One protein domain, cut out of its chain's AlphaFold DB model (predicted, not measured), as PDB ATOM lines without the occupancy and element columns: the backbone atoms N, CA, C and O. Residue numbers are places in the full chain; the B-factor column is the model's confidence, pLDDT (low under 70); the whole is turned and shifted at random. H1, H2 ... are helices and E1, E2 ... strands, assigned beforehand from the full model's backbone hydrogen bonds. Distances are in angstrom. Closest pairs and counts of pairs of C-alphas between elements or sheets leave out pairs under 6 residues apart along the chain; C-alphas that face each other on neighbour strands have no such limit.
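This is residues 146 to 253 of the 254 residues of the protein "GYF domain-containing protein" of Stentor coeruleus (UniProt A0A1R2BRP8). A small three-stranded sheet of E4, E3 and E5 stands at one end of the domain and a short two-stranded ribbon of E1 and E2 with H1 at the other, while H2 and H3 cross each other between these ends. The long helix H4 starts beside the sheet at E5 and runs past H2 and H1, and its tip, with the last two residues, sticks out as residues 246 to 253. The printed part has 108 residues, with four named helices and five named strands in the order E1 H1 H2 E2 E3 E4 H3 E5 H4. Both sheets are antiparallel, and the class is mixed, helices and strands. The whole is compact, with a radius of gyration of the C-alphas of 14.2 A and spans of 42 by 32 by 23 A.

In the larger sheet, E3, residues 190 to 193, is the inner strand, between the edge strands E4, residues 199 to 203, and E5, residues 222 to 225. E3 and E4 form a hairpin, with N 200 and O 192 at 2.8 A. E3 and E5 are antiparallel at 158 degrees, with N 191 and O 224 at 2.9 A. H3, residues 205 to 213, completes with E4 and E5 a split strand-helix-strand unit, two strands that run the same way with E3 between them in the sheet; its crossover is right-handed. H3 only grazes the sheet, with residues 205 to 208. The hub is H2, residues 161 to 169, which touches H3 at a steep tilt of 47 degrees, opposite ways; the closest C-alphas, of Phe 162 and Phe 209, are 5.2 A apart. H2 also touches H1, residues 149 to 157, at a steep tilt of 53 degrees, opposite ways, with the C-alphas of Val 156 and Cys 164 closest at 5.3 A. H4, residues 234 to 251, only just touches H2, with 3 pairs of C-alphas within 8 A, made by its residues 237 to 241 alone; the closest are those of Pro 161 and Ile 238, 6.1 A. H4 only grazes the larger sheet, with residues 234 to 237, and H3 and H4 are apart. E1, residues 146 to 148, and E2, residues 176 to 178, are antiparallel, with N 177 and O 147 at 2.8 A. In H1, H2, H3 and H4 every O i to N i+4 pair is within hydrogen-bond range.

E1 begins at C-alpha 146, (4.975, 41.811, 48.930). E4, the longest strand, measures 11.3 A and begins at C-alpha 199, (12.474, 17.137, 36.046). H4, the longest helix, measures 26.6 A and ends at C-alpha 251, (3.996, 49.995, 17.315).

The C-alphas farthest apart, of Gln 196 and Lys 253, are 46.9 A from each other. The printed part has no cut, and the link from E2 to E3, 11 residues, is long. The mean pLDDT of the printed part is 94.1; residues 252 to 253 are under 70.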
ATOM      1  N   ALA A 146       4.627  40.505  49.466       92.31
ATOM      2  CA  ALA A 146       4.975  41.811  48.930       92.31
ATOM      3  C   ALA A 146       6.468  41.879  48.586       92.31
ATOM      4  O   ALA A 146       7.320  41.466  49.373       92.31
ATOM      5  N   TYR A 147       6.784  42.444  47.423       94.00
ATOM      6  CA  TYR A 147       8.153  42.722  46.988       94.00
ATOM      7  C   TYR A 147       8.356  44.230  46.838       94.00
ATOM      8  O   TYR A 147       7.426  44.909  46.401       94.00
ATOM      9  N   PRO A 148       9.554  44.779  47.107       96.12
ATOM     10  CA  PRO A 148       9.855  46.166  46.763       96.12
ATOM     11  C   PRO A 148       9.650  46.413  45.264       96.12
ATOM     12  O   PRO A 148      10.125  45.626  44.440       96.12
ATOM     13  N   LEU A 149       8.975  47.507  44.894       95.44
ATOM     14  CA  LEU A 149       8.675  47.805  43.487       95.44
ATOM     15  C   LEU A 149       9.959  47.920  42.656       95.44
ATOM     16  O   LEU A 149      10.074  47.296  41.603       95.44
ATOM     17  N   SER A 150      10.966  48.609  43.194       95.81
ATOM     18  CA  SER A 150      12.284  48.770  42.569       95.81
ATOM     19  C   SER A 150      12.984  47.442  42.260       95.81
ATOM     20  O   SER A 150      13.688  47.326  41.255       95.81
ATOM     21  N   LEU A 151      12.779  46.417  43.096       96.06
ATOM     22  CA  LEU A 151      13.328  45.080  42.877       96.06
ATOM     23  C   LEU A 151      12.655  44.417  41.674       96.06
ATOM     24  O   LEU A 151      13.348  43.931  40.778       96.06
ATOM     25  N   ILE A 152      11.321  44.412  41.645       97.06
ATOM     26  CA  ILE A 152      10.562  43.817  40.540       97.06
ATOM     27  C   ILE A 152      10.863  44.560  39.239       97.06
ATOM     28  O   ILE A 152      11.188  43.917  38.243       97.06
ATOM     29  N   GLU A 153      10.850  45.893  39.243       95.88
ATOM     30  CA  GLU A 153      11.173  46.712  38.070       95.88
ATOM     31  C   GLU A 153      12.565  46.419  37.515       95.88
ATOM     32  O   GLU A 153      12.725  46.256  36.303       95.88
ATOM     33  N   LYS A 154      13.576  46.290  38.383       96.62
ATOM     34  CA  LYS A 154      14.927  45.903  37.965       96.62
ATOM     35  C   LYS A 154      14.901  44.589  37.180       96.62
ATOM     36  O   LYS A 154      15.420  44.536  36.065       96.62
ATOM     37  N   PHE A 155      14.276  43.547  37.726       96.62
ATOM     38  CA  PHE A 155      14.227  42.236  37.072       96.62
ATOM     39  C   PHE A 155      13.337  42.216  35.820       96.62
ATOM     40  O   PHE A 155      13.648  41.503  34.865       96.62
ATOM     41  N   VAL A 156      12.278  43.027  35.774       96.19
ATOM     42  CA  VAL A 156      11.465  43.234  34.564       96.19
ATOM     43  C   VAL A 156      12.304  43.876  33.457       96.19
ATOM     44  O   VAL A 156      12.300  43.391  32.327       96.19
ATOM     45  N   ASN A 157      13.097  44.903  33.774       94.75
ATOM     46  CA  ASN A 157      14.002  45.552  32.816       94.75
ATOM     47  C   ASN A 157      15.107  44.604  32.321       94.75
ATOM     48  O   ASN A 157      15.529  44.657  31.162       94.75
ATOM     49  N   GLU A 158      15.552  43.685  33.175       94.75
ATOM     50  CA  GLU A 158      16.467  42.606  32.799       94.75
ATOM     51  C   GLU A 158      15.810  41.532  31.918       94.75
ATOM     52  O   GLU A 158      16.532  40.730  31.318       94.75
ATOM     53  N   GLY A 159      14.481  41.553  31.773       95.56
ATOM     54  CA  GLY A 159      13.686  40.612  30.986       95.56
ATOM     55  C   GLY A 159      13.379  39.306  31.716       95.56
ATOM     56  O   GLY A 159      13.105  38.305  31.062       95.56
ATOM     57  N   ASN A 160      13.465  39.268  33.048       96.88
ATOM     58  CA  ASN A 160      13.169  38.059  33.810       96.88
ATOM     59  C   ASN A 160      11.691  37.652  33.615       96.88
ATOM     60  O   ASN A 160      10.801  38.423  33.987       96.88
ATOM     61  N   PRO A 161      11.403  36.445  33.088       96.75
ATOM     62  CA  PRO A 161      10.037  36.046  32.752       96.75
ATOM     63  C   PRO A 161       9.128  35.959  33.985       96.75
ATOM     64  O   PRO A 161       7.946  36.287  33.904       96.75
ATOM     65  N   PHE A 162       9.673  35.566  35.139       97.69
ATOM     66  CA  PHE A 162       8.907  35.436  36.376       97.69
ATOM     67  C   PHE A 162       8.539  36.812  36.939       97.69
ATOM     68  O   PHE A 162       7.392  37.035  37.321       97.69
ATOM     69  N   ALA A 163       9.479  37.764  36.906       97.19
ATOM     70  CA  ALA A 163       9.225  39.143  37.324       97.19
ATOM     71  C   ALA A 163       8.176  39.825  36.432       97.19
ATOM     72  O   ALA A 163       7.293  40.508  36.947       97.19
ATOM     73  N   CYS A 164       8.222  39.593  35.113       96.44
ATOM     74  CA  CYS A 164       7.205  40.085  34.178       96.44
ATOM     75  C   CYS A 164       5.801  39.577  34.538       96.44
ATOM     76  O   CYS A 164       4.849  40.356  34.548       96.44
ATOM     77  N   ILE A 165       5.670  38.289  34.873       96.12
ATOM     78  CA  ILE A 165       4.385  37.698  35.275       96.12
ATOM     79  C   ILE A 165       3.911  38.265  36.614       96.12
ATOM     80  O   ILE A 165       2.730  38.585  36.739       96.12
ATOM     81  N   ILE A 166       4.807  38.424  37.594       96.12
ATOM     82  CA  ILE A 166       4.472  39.042  38.884       96.12
ATOM     83  C   ILE A 166       3.964  40.468  38.658       96.12
ATOM     84  O   ILE A 166       2.856  40.779  39.087       96.12
ATOM     85  N   MET A 167       4.709  41.302  37.926       95.19
ATOM     86  CA  MET A 167       4.326  42.691  37.643       95.19
ATOM     87  C   MET A 167       2.977  42.789  36.919       95.19
ATOM     88  O   MET A 167       2.155  43.634  37.253       95.19
ATOM     89  N   ALA A 168       2.720  41.910  35.947       94.25
ATOM     90  CA  ALA A 168       1.487  41.944  35.160       94.25
ATOM     91  C   ALA A 168       0.231  41.497  35.932       94.25
ATOM     92  O   ALA A 168      -0.880  41.820  35.515       94.25
ATOM     93  N   ASN A 169       0.388  40.738  37.024       94.69
ATOM     94  CA  ASN A 169      -0.722  40.109  37.754       94.69
ATOM     95  C   ASN A 169      -0.848  40.564  39.215       94.69
ATOM     96  O   ASN A 169      -1.633  39.988  39.967       94.69
ATOM     97  N   SER A 170      -0.087  41.579  39.616       92.62
ATOM     98  CA  SER A 170      -0.046  42.087  40.990       92.62
ATOM     99  C   SER A 170      -0.498  43.540  41.060       92.62
ATOM    100  O   SER A 170      -0.543  44.241  40.051       92.62
ATOM    101  N   ILE A 171      -0.827  43.997  42.268       91.75
ATOM    102  CA  ILE A 171      -1.168  45.397  42.529       91.75
ATOM    103  C   ILE A 171       0.115  46.110  42.958       91.75
ATOM    104  O   ILE A 171       0.757  45.691  43.920       91.75
ATOM    105  N   SER A 172       0.498  47.169  42.252       89.62
ATOM    106  CA  SER A 172       1.625  48.022  42.630       89.62
ATOM    107  C   SER A 172       1.148  49.269  43.377       89.62
ATOM    108  O   SER A 172       0.227  49.960  42.948       89.62
ATOM    109  N   ASN A 173       1.813  49.556  44.494       89.56
ATOM    110  CA  ASN A 173       1.784  50.833  45.207       89.56
ATOM    111  C   ASN A 173       3.130  51.550  44.986       89.56
ATOM    112  O   ASN A 173       4.033  50.965  44.391       89.56
ATOM    113  N   GLU A 174       3.296  52.778  45.495       87.62
ATOM    114  CA  GLU A 174       4.511  53.590  45.267       87.62
ATOM    115  C   GLU A 174       5.823  52.850  45.603       87.62
ATOM    116  O   GLU A 174       6.788  52.960  44.854       87.62
ATOM    117  N   ASP A 175       5.830  52.020  46.652       92.44
ATOM    118  CA  ASP A 175       7.046  51.343  47.123       92.44
ATOM    119  C   ASP A 175       7.043  49.816  46.951       92.44
ATOM    120  O   ASP A 175       8.069  49.160  47.154       92.44
ATOM    121  N   SER A 176       5.906  49.187  46.638       94.25
ATOM    122  CA  SER A 176       5.775  47.723  46.720       94.25
ATOM    123  C   SER A 176       4.789  47.132  45.722       94.25
ATOM    124  O   SER A 176       3.772  47.733  45.392       94.25
ATOM    125  N   VAL A 177       5.077  45.906  45.295       93.44
ATOM    126  CA  VAL A 177       4.212  45.048  44.486       93.44
ATOM    127  C   VAL A 177       3.624  43.978  45.392       93.44
ATOM    128  O   VAL A 177       4.359  43.164  45.950       93.44
ATOM    129  N   ILE A 178       2.304  43.990  45.534       92.75
ATOM    130  CA  ILE A 178       1.546  43.086  46.396       92.75
ATOM    131  C   ILE A 178       0.866  42.033  45.526       92.75
ATOM    132  O   ILE A 178       0.081  42.350  44.625       92.75
ATOM    133  N   THR A 179       1.167  40.770  45.808       90.31
ATOM    134  CA  THR A 179       0.635  39.623  45.068       90.31
ATOM    135  C   THR A 179      -0.645  39.109  45.732       90.31
ATOM    136  O   THR A 179      -0.738  39.039  46.958       90.31
ATOM    137  N   ASN A 180      -1.658  38.764  44.932       87.75
ATOM    138  CA  ASN A 180      -2.902  38.172  45.433       87.75
ATOM    139  C   ASN A 180      -2.762  36.638  45.455       87.75
ATOM    140  O   ASN A 180      -2.458  36.074  44.403       87.75
ATOM    141  N   PRO A 181      -3.034  35.945  46.572       86.81
ATOM    142  CA  PRO A 181      -2.901  34.487  46.666       86.81
ATOM    143  C   PRO A 181      -3.762  33.678  45.691       86.81
ATOM    144  O   PRO A 181      -3.460  32.521  45.411       86.81
ATOM    145  N   TYR A 182      -4.805  34.285  45.126       86.94
ATOM    146  CA  TYR A 182      -5.676  33.670  44.122       86.94
ATOM    147  C   TYR A 182      -5.312  34.065  42.681       86.94
ATOM    148  O   TYR A 182      -6.127  33.917  41.771       86.94
ATOM    149  N   SER A 183      -4.117  34.625  42.461       90.25
ATOM    150  CA  SER A 183      -3.652  35.077  41.142       90.25
ATOM    151  C   SER A 183      -2.578  34.166  40.544       90.25
ATOM    152  O   SER A 183      -1.947  33.369  41.237       90.25
ATOM    153  N   ILE A 184      -2.341  34.331  39.238       93.06
ATOM    154  CA  ILE A 184      -1.422  33.524  38.415       93.06
ATOM    155  C   ILE A 184      -0.039  33.286  39.061       93.06
ATOM    156  O   ILE A 184       0.469  32.170  38.960       93.06
ATOM    157  N   PRO A 185       0.602  34.254  39.752       94.88
ATOM    158  CA  PRO A 185       1.881  34.021  40.419       94.88
ATOM    159  C   PRO A 185       1.915  32.839  41.401       94.88
ATOM    160  O   PRO A 185       2.980  32.236  41.551       94.88
ATOM    161  N   PHE A 186       0.780  32.486  42.012       94.62
ATOM    162  CA  PHE A 186       0.638  31.367  42.953       94.62
ATOM    163  C   PHE A 186       0.304  30.031  42.270       94.62
ATOM    164  O   PHE A 186       0.326  28.982  42.918       94.62
ATOM    165  N   GLU A 187       0.026  30.025  40.965       94.81
ATOM    166  CA  GLU A 187      -0.241  28.790  40.231       94.81
ATOM    167  C   GLU A 187       1.040  27.966  40.061       94.81
ATOM    168  O   GLU A 187       2.081  28.461  39.616       94.81
ATOM    169  N   LYS A 188       0.963  26.670  40.380       96.44
ATOM    170  CA  LYS A 188       2.067  25.720  40.199       96.44
ATOM    171  C   LYS A 188       2.129  25.257  38.744       96.44
ATOM    172  O   LYS A 188       1.550  24.232  38.390       96.44
ATOM    173  N   VAL A 189       2.835  26.016  37.909       97.50
ATOM    174  CA  VAL A 189       2.918  25.790  36.451       97.50
ATOM    175  C   VAL A 189       4.343  25.645  35.921       97.50
ATOM    176  O   VAL A 189       4.521  25.354  34.741       97.50
ATOM    177  N   TRP A 190       5.369  25.832  36.749       98.19
ATOM    178  CA  TRP A 190       6.758  25.815  36.291       98.19
ATOM    179  C   TRP A 190       7.471  24.508  36.598       98.19
ATOM    180  O   TRP A 190       7.350  23.961  37.690       98.19
ATOM    181  N   TYR A 191       8.283  24.056  35.651       98.56
ATOM    182  CA  TYR A 191       9.171  22.910  35.807       98.56
ATOM    183  C   TYR A 191      10.588  23.308  35.406       98.56
ATOM    184  O   TYR A 191      10.767  24.145  34.519       98.56
ATOM    185  N   TYR A 192      11.596  22.677  35.999       98.56
ATOM    186  CA  TYR A 192      12.983  22.814  35.552       98.56
ATOM    187  C   TYR A 192      13.700  21.464  35.536       98.56
ATOM    188  O   TYR A 192      13.249  20.516  36.176       98.56
ATOM    189  N   LYS A 193      14.806  21.365  34.793       98.06
ATOM    190  CA  LYS A 193      15.723  20.219  34.893       98.06
ATOM    191  C   LYS A 193      16.891  20.554  35.804       98.06
ATOM    192  O   LYS A 193      17.560  21.566  35.591       98.06
ATOM    193  N   ASP A 194      17.120  19.711  36.801       96.25
ATOM    194  CA  ASP A 194      18.284  19.817  37.678       96.25
ATOM    195  C   ASP A 194      19.591  19.454  36.928       96.25
ATOM    196  O   ASP A 194      19.547  19.024  35.767       96.25
ATOM    197  N   PRO A 195      20.778  19.632  37.542       93.81
ATOM    198  CA  PRO A 195      22.048  19.270  36.911       93.81
ATOM    199  C   PRO A 195      22.173  17.789  36.512       93.81
ATOM    200  O   PRO A 195      22.979  17.465  35.641       93.81
ATOM    201  N   GLN A 196      21.398  16.893  37.130       95.50
ATOM    202  CA  GLN A 196      21.339  15.463  36.815       95.50
ATOM    203  C   GLN A 196      20.354  15.155  35.672       95.50
ATOM    204  O   GLN A 196      20.313  14.027  35.182       95.50
ATOM    205  N   GLY A 197      19.591  16.150  35.216       93.75
ATOM    206  CA  GLY A 197      18.608  16.033  34.143       93.75
ATOM    207  C   GLY A 197      17.219  15.593  34.608       93.75
ATOM    208  O   GLY A 197      16.343  15.415  33.756       93.75
ATOM    209  N   ASN A 198      16.991  15.448  35.917       97.50
ATOM    210  CA  ASN A 198      15.670  15.108  36.434       97.50
ATOM    211  C   ASN A 198      14.759  16.329  36.377       97.50
ATOM    212  O   ASN A 198      15.179  17.459  36.628       97.50
ATOM    213  N   VAL A 199      13.491  16.089  36.058       98.06
ATOM    214  CA  VAL A 199      12.474  17.137  36.046       98.06
ATOM    215  C   VAL A 199      11.979  17.376  37.467       98.06
ATOM    216  O   VAL A 199      11.525  16.448  38.130       98.06
ATOM    217  N   GLN A 200      12.031  18.630  37.898       98.06
ATOM    218  CA  GLN A 200      11.537  19.107  39.182       98.06
ATOM    219  C   GLN A 200      10.330  20.024  38.958       98.06
ATOM    220  O   GLN A 200      10.321  20.824  38.017       98.06
ATOM    221  N   GLY A 201       9.320  19.916  39.820       96.19
ATOM    222  CA  GLY A 201       8.104  20.735  39.781       96.19
ATOM    223  C   GLY A 201       6.815  19.921  39.943       96.19
ATOM    224  O   GLY A 201       6.871  18.703  40.127       96.19
ATOM    225  N   PRO A 202       5.643  20.573  39.863       97.75
ATOM    226  CA  PRO A 202       5.469  21.973  39.484       97.75
ATOM    227  C   PRO A 202       5.733  22.975  40.624       97.75
ATOM    228  O   PRO A 202       5.398  22.713  41.780       97.75
ATOM    229  N   PHE A 203       6.268  24.146  40.278       98.19
ATOM    230  CA  PHE A 203       6.537  25.272  41.184       98.19
ATOM    231  C   PHE A 203       5.749  26.523  40.798       98.19
ATOM    232  O   PHE A 203       5.317  26.670  39.647       98.19
ATOM    233  N   THR A 204       5.557  27.418  41.769       97.75
ATOM    234  CA  THR A 204       4.886  28.700  41.537       97.75
ATOM    235  C   THR A 204       5.805  29.682  40.815       97.75
ATOM    236  O   THR A 204       7.028  29.523  40.800       97.75
ATOM    237  N   THR A 205       5.236  30.728  40.217       97.81
ATOM    238  CA  THR A 205       6.056  31.798  39.622       97.81
ATOM    239  C   THR A 205       6.870  32.524  40.695       97.81
ATOM    240  O   THR A 205       7.997  32.936  40.429       97.81
ATOM    241  N   LEU A 206       6.324  32.644  41.908       97.00
ATOM    242  CA  LEU A 206       6.993  33.263  43.054       97.00
ATOM    243  C   LEU A 206       8.236  32.475  43.475       97.00
ATOM    244  O   LEU A 206       9.302  33.069  43.628       97.00
ATOM    245  N   ASP A 207       8.131  31.148  43.575       97.44
ATOM    246  CA  ASP A 207       9.274  30.277  43.888       97.44
ATOM    247  C   ASP A 207      10.385  30.442  42.844       97.44
ATOM    248  O   ASP A 207      11.545  30.702  43.173       97.44
ATOM    249  N   MET A 208      10.009  30.360  41.564       98.19
ATOM    250  CA  MET A 208      10.946  30.489  40.449       98.19
ATOM    251  C   MET A 208      11.600  31.875  40.400       98.19
ATOM    252  O   MET A 208      12.799  31.977  40.125       98.19
ATOM    253  N   PHE A 209      10.847  32.938  40.703       98.12
ATOM    254  CA  PHE A 209      11.387  34.290  40.829       98.12
ATOM    255  C   PHE A 209      12.396  34.381  41.973       98.12
ATOM    256  O   PHE A 209      13.511  34.843  41.749       98.12
ATOM    257  N   ASN A 210      12.045  33.897  43.166       97.50
ATOM    258  CA  ASN A 210      12.911  33.960  44.342       97.50
ATOM    259  C   ASN A 210      14.230  33.216  44.116       97.50
ATOM    260  O   ASN A 210      15.302  33.748  44.412       97.50
ATOM    261  N   TRP A 211      14.182  32.023  43.517       97.94
ATOM    262  CA  TRP A 211      15.398  31.277  43.194       97.94
ATOM    263  C   TRP A 211      16.235  31.941  42.103       97.94
ATOM    264  O   TRP A 211      17.466  31.974  42.195       97.94
ATOM    265  N   SER A 212      15.579  32.519  41.096       97.06
ATOM    266  CA  SER A 212      16.256  33.295  40.063       97.06
ATOM    267  C   SER A 212      16.935  34.538  40.639       97.06
ATOM    268  O   SER A 212      18.083  34.809  40.298       97.06
ATOM    269  N   ALA A 213      16.243  35.292  41.495       95.06
ATOM    270  CA  ALA A 213      16.728  36.541  42.073       95.06
ATOM    271  C   ALA A 213      17.854  36.311  43.090       95.06
ATOM    272  O   ALA A 213      18.780  37.116  43.174       95.06
ATOM    273  N   ALA A 214      17.817  35.183  43.806       96.50
ATOM    274  CA  ALA A 214      18.890  34.743  44.693       96.50
ATOM    275  C   ALA A 214      20.126  34.198  43.946       96.50
ATOM    276  O   ALA A 214      21.151  33.934  44.572       96.50
ATOM    277  N   GLY A 215      20.055  34.033  42.619       95.06
ATOM    278  CA  GLY A 215      21.181  33.584  41.798       95.06
ATOM    279  C   GLY A 215      21.386  32.066  41.756       95.06
ATOM    280  O   GLY A 215      22.445  31.617  41.323       95.06
ATOM    281  N   TYR A 216      20.395  31.263  42.160       96.00
ATOM    282  CA  TYR A 216      20.470  29.798  42.042       96.00
ATOM    283  C   TYR A 216      20.335  29.312  40.595       96.00
ATOM    284  O   TYR A 216      20.773  28.211  40.257       96.00
ATOM    285  N   PHE A 217      19.714  30.112  39.727       96.75
ATOM    286  CA  PHE A 217      19.467  29.744  38.338       96.75
ATOM    287  C   PHE A 217      20.550  30.276  37.405       96.75
ATOM    288  O   PHE A 217      20.826  31.471  37.350       96.75
ATOM    289  N   SER A 218      21.126  29.374  36.609       96.06
ATOM    290  CA  SER A 218      22.011  29.748  35.505       96.06
ATOM    291  C   SER A 218      21.210  30.127  34.258       96.06
ATOM    292  O   SER A 218      20.092  29.655  34.048       96.06
ATOM    293  N   SER A 219      21.807  30.915  33.362       95.38
ATOM    294  CA  SER A 219      21.192  31.295  32.079       95.38
ATOM    295  C   SER A 219      20.811  30.088  31.204       95.38
ATOM    296  O   SER A 219      19.863  30.162  30.425       95.38
ATOM    297  N   ASN A 220      21.514  28.962  31.364       96.94
ATOM    298  CA  ASN A 220      21.291  27.729  30.605       96.94
ATOM    299  C   ASN A 220      20.268  26.781  31.250       96.94
ATOM    300  O   ASN A 220      19.960  25.746  30.649       96.94
ATOM    301  N   LEU A 221      19.749  27.114  32.441       97.94
ATOM    302  CA  LEU A 221      18.757  26.303  33.142       97.94
ATOM    303  C   LEU A 221      17.574  26.019  32.221       97.94
ATOM    304  O   LEU A 221      16.958  26.940  31.691       97.94
ATOM    305  N   GLN A 222      17.272  24.740  32.039       98.44
ATOM    306  CA  GLN A 222      16.156  24.293  31.222       98.44
ATOM    307  C   GLN A 222      14.871  24.412  32.032       98.44
ATOM    308  O   GLN A 222      14.725  23.726  33.042       98.44
ATOM    309  N   ILE A 223      13.951  25.254  31.574       98.12
ATOM    310  CA  ILE A 223      12.655  25.506  32.202       98.12
ATOM    311  C   ILE A 223      11.513  25.204  31.230       98.12
ATOM    312  O   ILE A 223      11.670  25.326  30.015       98.12
ATOM    313  N   ALA A 224      10.368  24.801  31.771       97.88
ATOM    314  CA  ALA A 224       9.138  24.556  31.028       97.88
ATOM    315  C   ALA A 224       7.942  25.175  31.761       97.88
ATOM    316  O   ALA A 224       7.921  25.241  32.993       97.88
ATOM    317  N   HIS A 225       6.946  25.610  30.992       95.94
ATOM    318  CA  HIS A 225       5.737  26.256  31.499       95.94
ATOM    319  C   HIS A 225       4.500  25.405  31.198       95.94
ATOM    320  O   HIS A 225       4.345  24.897  30.086       95.94
ATOM    321  N   SER A 226       3.604  25.280  32.176       94.88
ATOM    322  CA  SER A 226       2.348  24.514  32.178       94.88
ATOM    323  C   SER A 226       2.484  22.991  32.020       94.88
ATOM    324  O   SER A 226       1.708  22.253  32.620       94.88
ATOM    325  N   SER A 227       3.475  22.490  31.276       94.56
ATOM    326  CA  SER A 227       3.727  21.053  31.127       94.56
ATOM    327  C   SER A 227       5.224  20.726  31.056       94.56
ATOM    328  O   SER A 227       5.986  21.490  30.459       94.56
ATOM    329  N   PRO A 228       5.667  19.565  31.572       94.38
ATOM    330  CA  PRO A 228       7.068  19.141  31.545       94.38
ATOM    331  C   PRO A 228       7.457  18.467  30.213       94.38
ATOM    332  O   PRO A 228       8.173  17.468  30.200       94.38
ATOM    333  N   THR A 229       6.950  18.966  29.082       94.56
ATOM    334  CA  THR A 229       7.167  18.347  27.758       94.56
ATOM    335  C   THR A 229       8.235  19.069  26.942       94.56
ATOM    336  O   THR A 229       9.113  18.431  26.366       94.56
ATOM    337  N   HIS A 230       8.197  20.403  26.929       95.31
ATOM    338  CA  HIS A 230       9.080  21.243  26.128       95.31
ATOM    339  C   HIS A 230       9.864  22.173  27.044       95.31
ATOM    340  O   HIS A 230       9.280  23.017  27.718       95.31
ATOM    341  N   PHE A 231      11.186  22.006  27.057       97.50
ATOM    342  CA  PHE A 231      12.087  22.817  27.863       97.50
ATOM    343  C   PHE A 231      12.889  23.766  26.980       97.50
ATOM    344  O   PHE A 231      13.384  23.370  25.925       97.50
ATOM    345  N   PHE A 232      13.051  24.996  27.455       97.75
ATOM    346  CA  PHE A 232      13.935  25.991  26.860       97.75
ATOM    347  C   PHE A 232      14.826  26.593  27.940       97.75
ATOM    348  O   PHE A 232      14.492  26.565  29.125       97.75
ATOM    349  N   SER A 233      15.974  27.143  27.547       98.00
ATOM    350  CA  SER A 233      16.852  27.802  28.510       98.00
ATOM    351  C   SER A 233      16.199  29.065  29.079       98.00
ATOM    352  O   SER A 233      15.489  29.782  28.371       98.00
ATOM    353  N   LEU A 234      16.491  29.384  30.340       97.44
ATOM    354  CA  LEU A 234      16.059  30.632  30.973       97.44
ATOM    355  C   LEU A 234      16.462  31.860  30.136       97.44
ATOM    356  O   LEU A 234      15.668  32.782  29.962       97.44
ATOM    357  N   GLN A 235      17.658  31.846  29.543       97.62
ATOM    358  CA  GLN A 235      18.109  32.897  28.631       97.62
ATOM    359  C   GLN A 235      17.187  33.074  27.418       97.62
ATOM    360  O   GLN A 235      16.959  34.208  26.999       97.62
ATOM    361  N   MET A 236      16.646  31.987  26.860       97.00
ATOM    362  CA  MET A 236      15.720  32.060  25.728       97.00
ATOM    363  C   MET A 236      14.439  32.808  26.111       97.00
ATOM    364  O   MET A 236      14.014  33.705  25.386       97.00
ATOM    365  N   TYR A 237      13.876  32.503  27.285       96.50
ATOM    366  CA  TYR A 237      12.718  33.225  27.815       96.50
ATOM    367  C   TYR A 237      13.026  34.712  28.033       96.50
ATOM    368  O   TYR A 237      12.239  35.566  27.628       96.50
ATOM    369  N   ILE A 238      14.198  35.036  28.589       96.19
ATOM    370  CA  ILE A 238      14.617  36.431  28.801       96.19
ATOM    371  C   ILE A 238      14.712  37.202  27.478       96.19
ATOM    372  O   ILE A 238      14.238  38.336  27.368       96.19
ATOM    373  N   LEU A 239      15.322  36.602  26.453       96.06
ATOM    374  CA  LEU A 239      15.434  37.220  25.131       96.06
ATOM    375  C   LEU A 239      14.061  37.432  24.485       96.06
ATOM    376  O   LEU A 239      13.829  38.475  23.870       96.06
ATOM    377  N   GLN A 240      13.149  36.476  24.655       94.25
ATOM    378  CA  GLN A 240      11.789  36.575  24.140       94.25
ATOM    379  C   GLN A 240      11.027  37.755  24.762       94.25
ATOM    380  O   GLN A 240      10.388  38.514  24.031       94.25
ATOM    381  N   GLU A 241      11.118  37.953  26.080       93.25
ATOM    382  CA  GLU A 241      10.472  39.087  26.757       93.25
ATOM    383  C   GLU A 241      11.054  40.436  26.317       93.25
ATOM    384  O   GLU A 241      10.311  41.376  26.020       93.25
ATOM    385  N   LYS A 242      12.381  40.522  26.158       93.00
ATOM    386  CA  LYS A 242      13.024  41.738  25.628       93.00
ATOM    387  C   LYS A 242      12.561  42.069  24.213       93.00
ATOM    388  O   LYS A 242      12.297  43.234  23.918       93.00
ATOM    389  N   TYR A 243      12.434  41.060  23.352       93.12
ATOM    390  CA  TYR A 243      11.958  41.259  21.985       93.12
ATOM    391  C   TYR A 243      10.507  41.763  21.952       93.12
ATOM    392  O   TYR A 243      10.222  42.733  21.251       93.12
ATOM    393  N   LYS A 244       9.612  41.174  22.762       90.69
ATOM    394  CA  LYS A 244       8.213  41.631  22.904       90.69
ATOM    395  C   LYS A 244       8.124  43.088  23.365       90.69
ATOM    396  O   LYS A 244       7.320  43.863  22.852       90.69
ATOM    397  N   SER A 245       8.954  43.481  24.330       86.81
ATOM    398  CA  SER A 245       8.986  44.864  24.826       86.81
ATOM    399  C   SER A 245       9.419  45.854  23.734       86.81
ATOM    400  O   SER A 245       8.833  46.934  23.578       86.81
ATOM    401  N   LEU A 246      10.401  45.460  22.917       88.19
ATOM    402  CA  LEU A 246      10.901  46.280  21.819       88.19
ATOM    403  C   LEU A 246       9.866  46.433  20.694       88.19
ATOM    404  O   LEU A 246       9.655  47.551  20.224       88.19
ATOM    405  N   SER A 247       9.182  45.350  20.304       86.88
ATOM    406  CA  SER A 247       8.140  45.399  19.267       86.88
ATOM    407  C   SER A 247       6.965  46.284  19.684       86.88
ATOM    408  O   SER A 247       6.572  47.180  18.938       86.88
ATOM    409  N   ASN A 248       6.485  46.132  20.923       82.88
ATOM    410  CA  ASN A 248       5.387  46.941  21.460       82.88
ATOM    411  C   ASN A 248       5.736  48.439  21.535       82.88
ATOM    412  O   ASN A 248       4.858  49.297  21.450       82.88
ATOM    413  N   SER A 249       7.020  48.772  21.705       80.25
ATOM    414  CA  SER A 249       7.494  50.160  21.737       80.25
ATOM    415  C   SER A 249       7.548  50.809  20.352       80.25
ATOM    416  O   SER A 249       7.414  52.029  20.249       80.25
ATOM    417  N   ILE A 250       7.757  50.018  19.295       82.19
ATOM    418  CA  ILE A 250       7.772  50.493  17.904       82.19
ATOM    419  C   ILE A 250       6.341  50.762  17.432       82.19
ATOM    420  O   ILE A 250       6.079  51.829  16.882       82.19
ATOM    421  N   GLU A 251       5.405  49.851  17.713       74.94
ATOM    422  CA  GLU A 251       3.996  49.995  17.315       74.94
ATOM    423  C   GLU A 251       3.321  51.222  17.942       74.94
ATOM    424  O   GLU A 251       2.548  51.898  17.279       74.94
ATOM    425  N   LYS A 252       3.654  51.574  19.191       67.81
ATOM    426  CA  LYS A 252       3.103  52.768  19.864       67.81
ATOM    427  C   LYS A 252       3.661  54.103  19.352       67.81
ATOM    428  O   LYS A 252       3.172  55.152  19.767       67.81
ATOM    429  N   LYS A 253       4.720  54.082  18.537       67.81
ATOM    430  CA  LYS A 253       5.348  55.285  17.960       67.81
ATOM    431  C   LYS A 253       4.955  55.534  16.500       67.81
ATOM    432  O   LYS A 253       5.333  56.582  15.976       67.81
TER     433      LYS A 253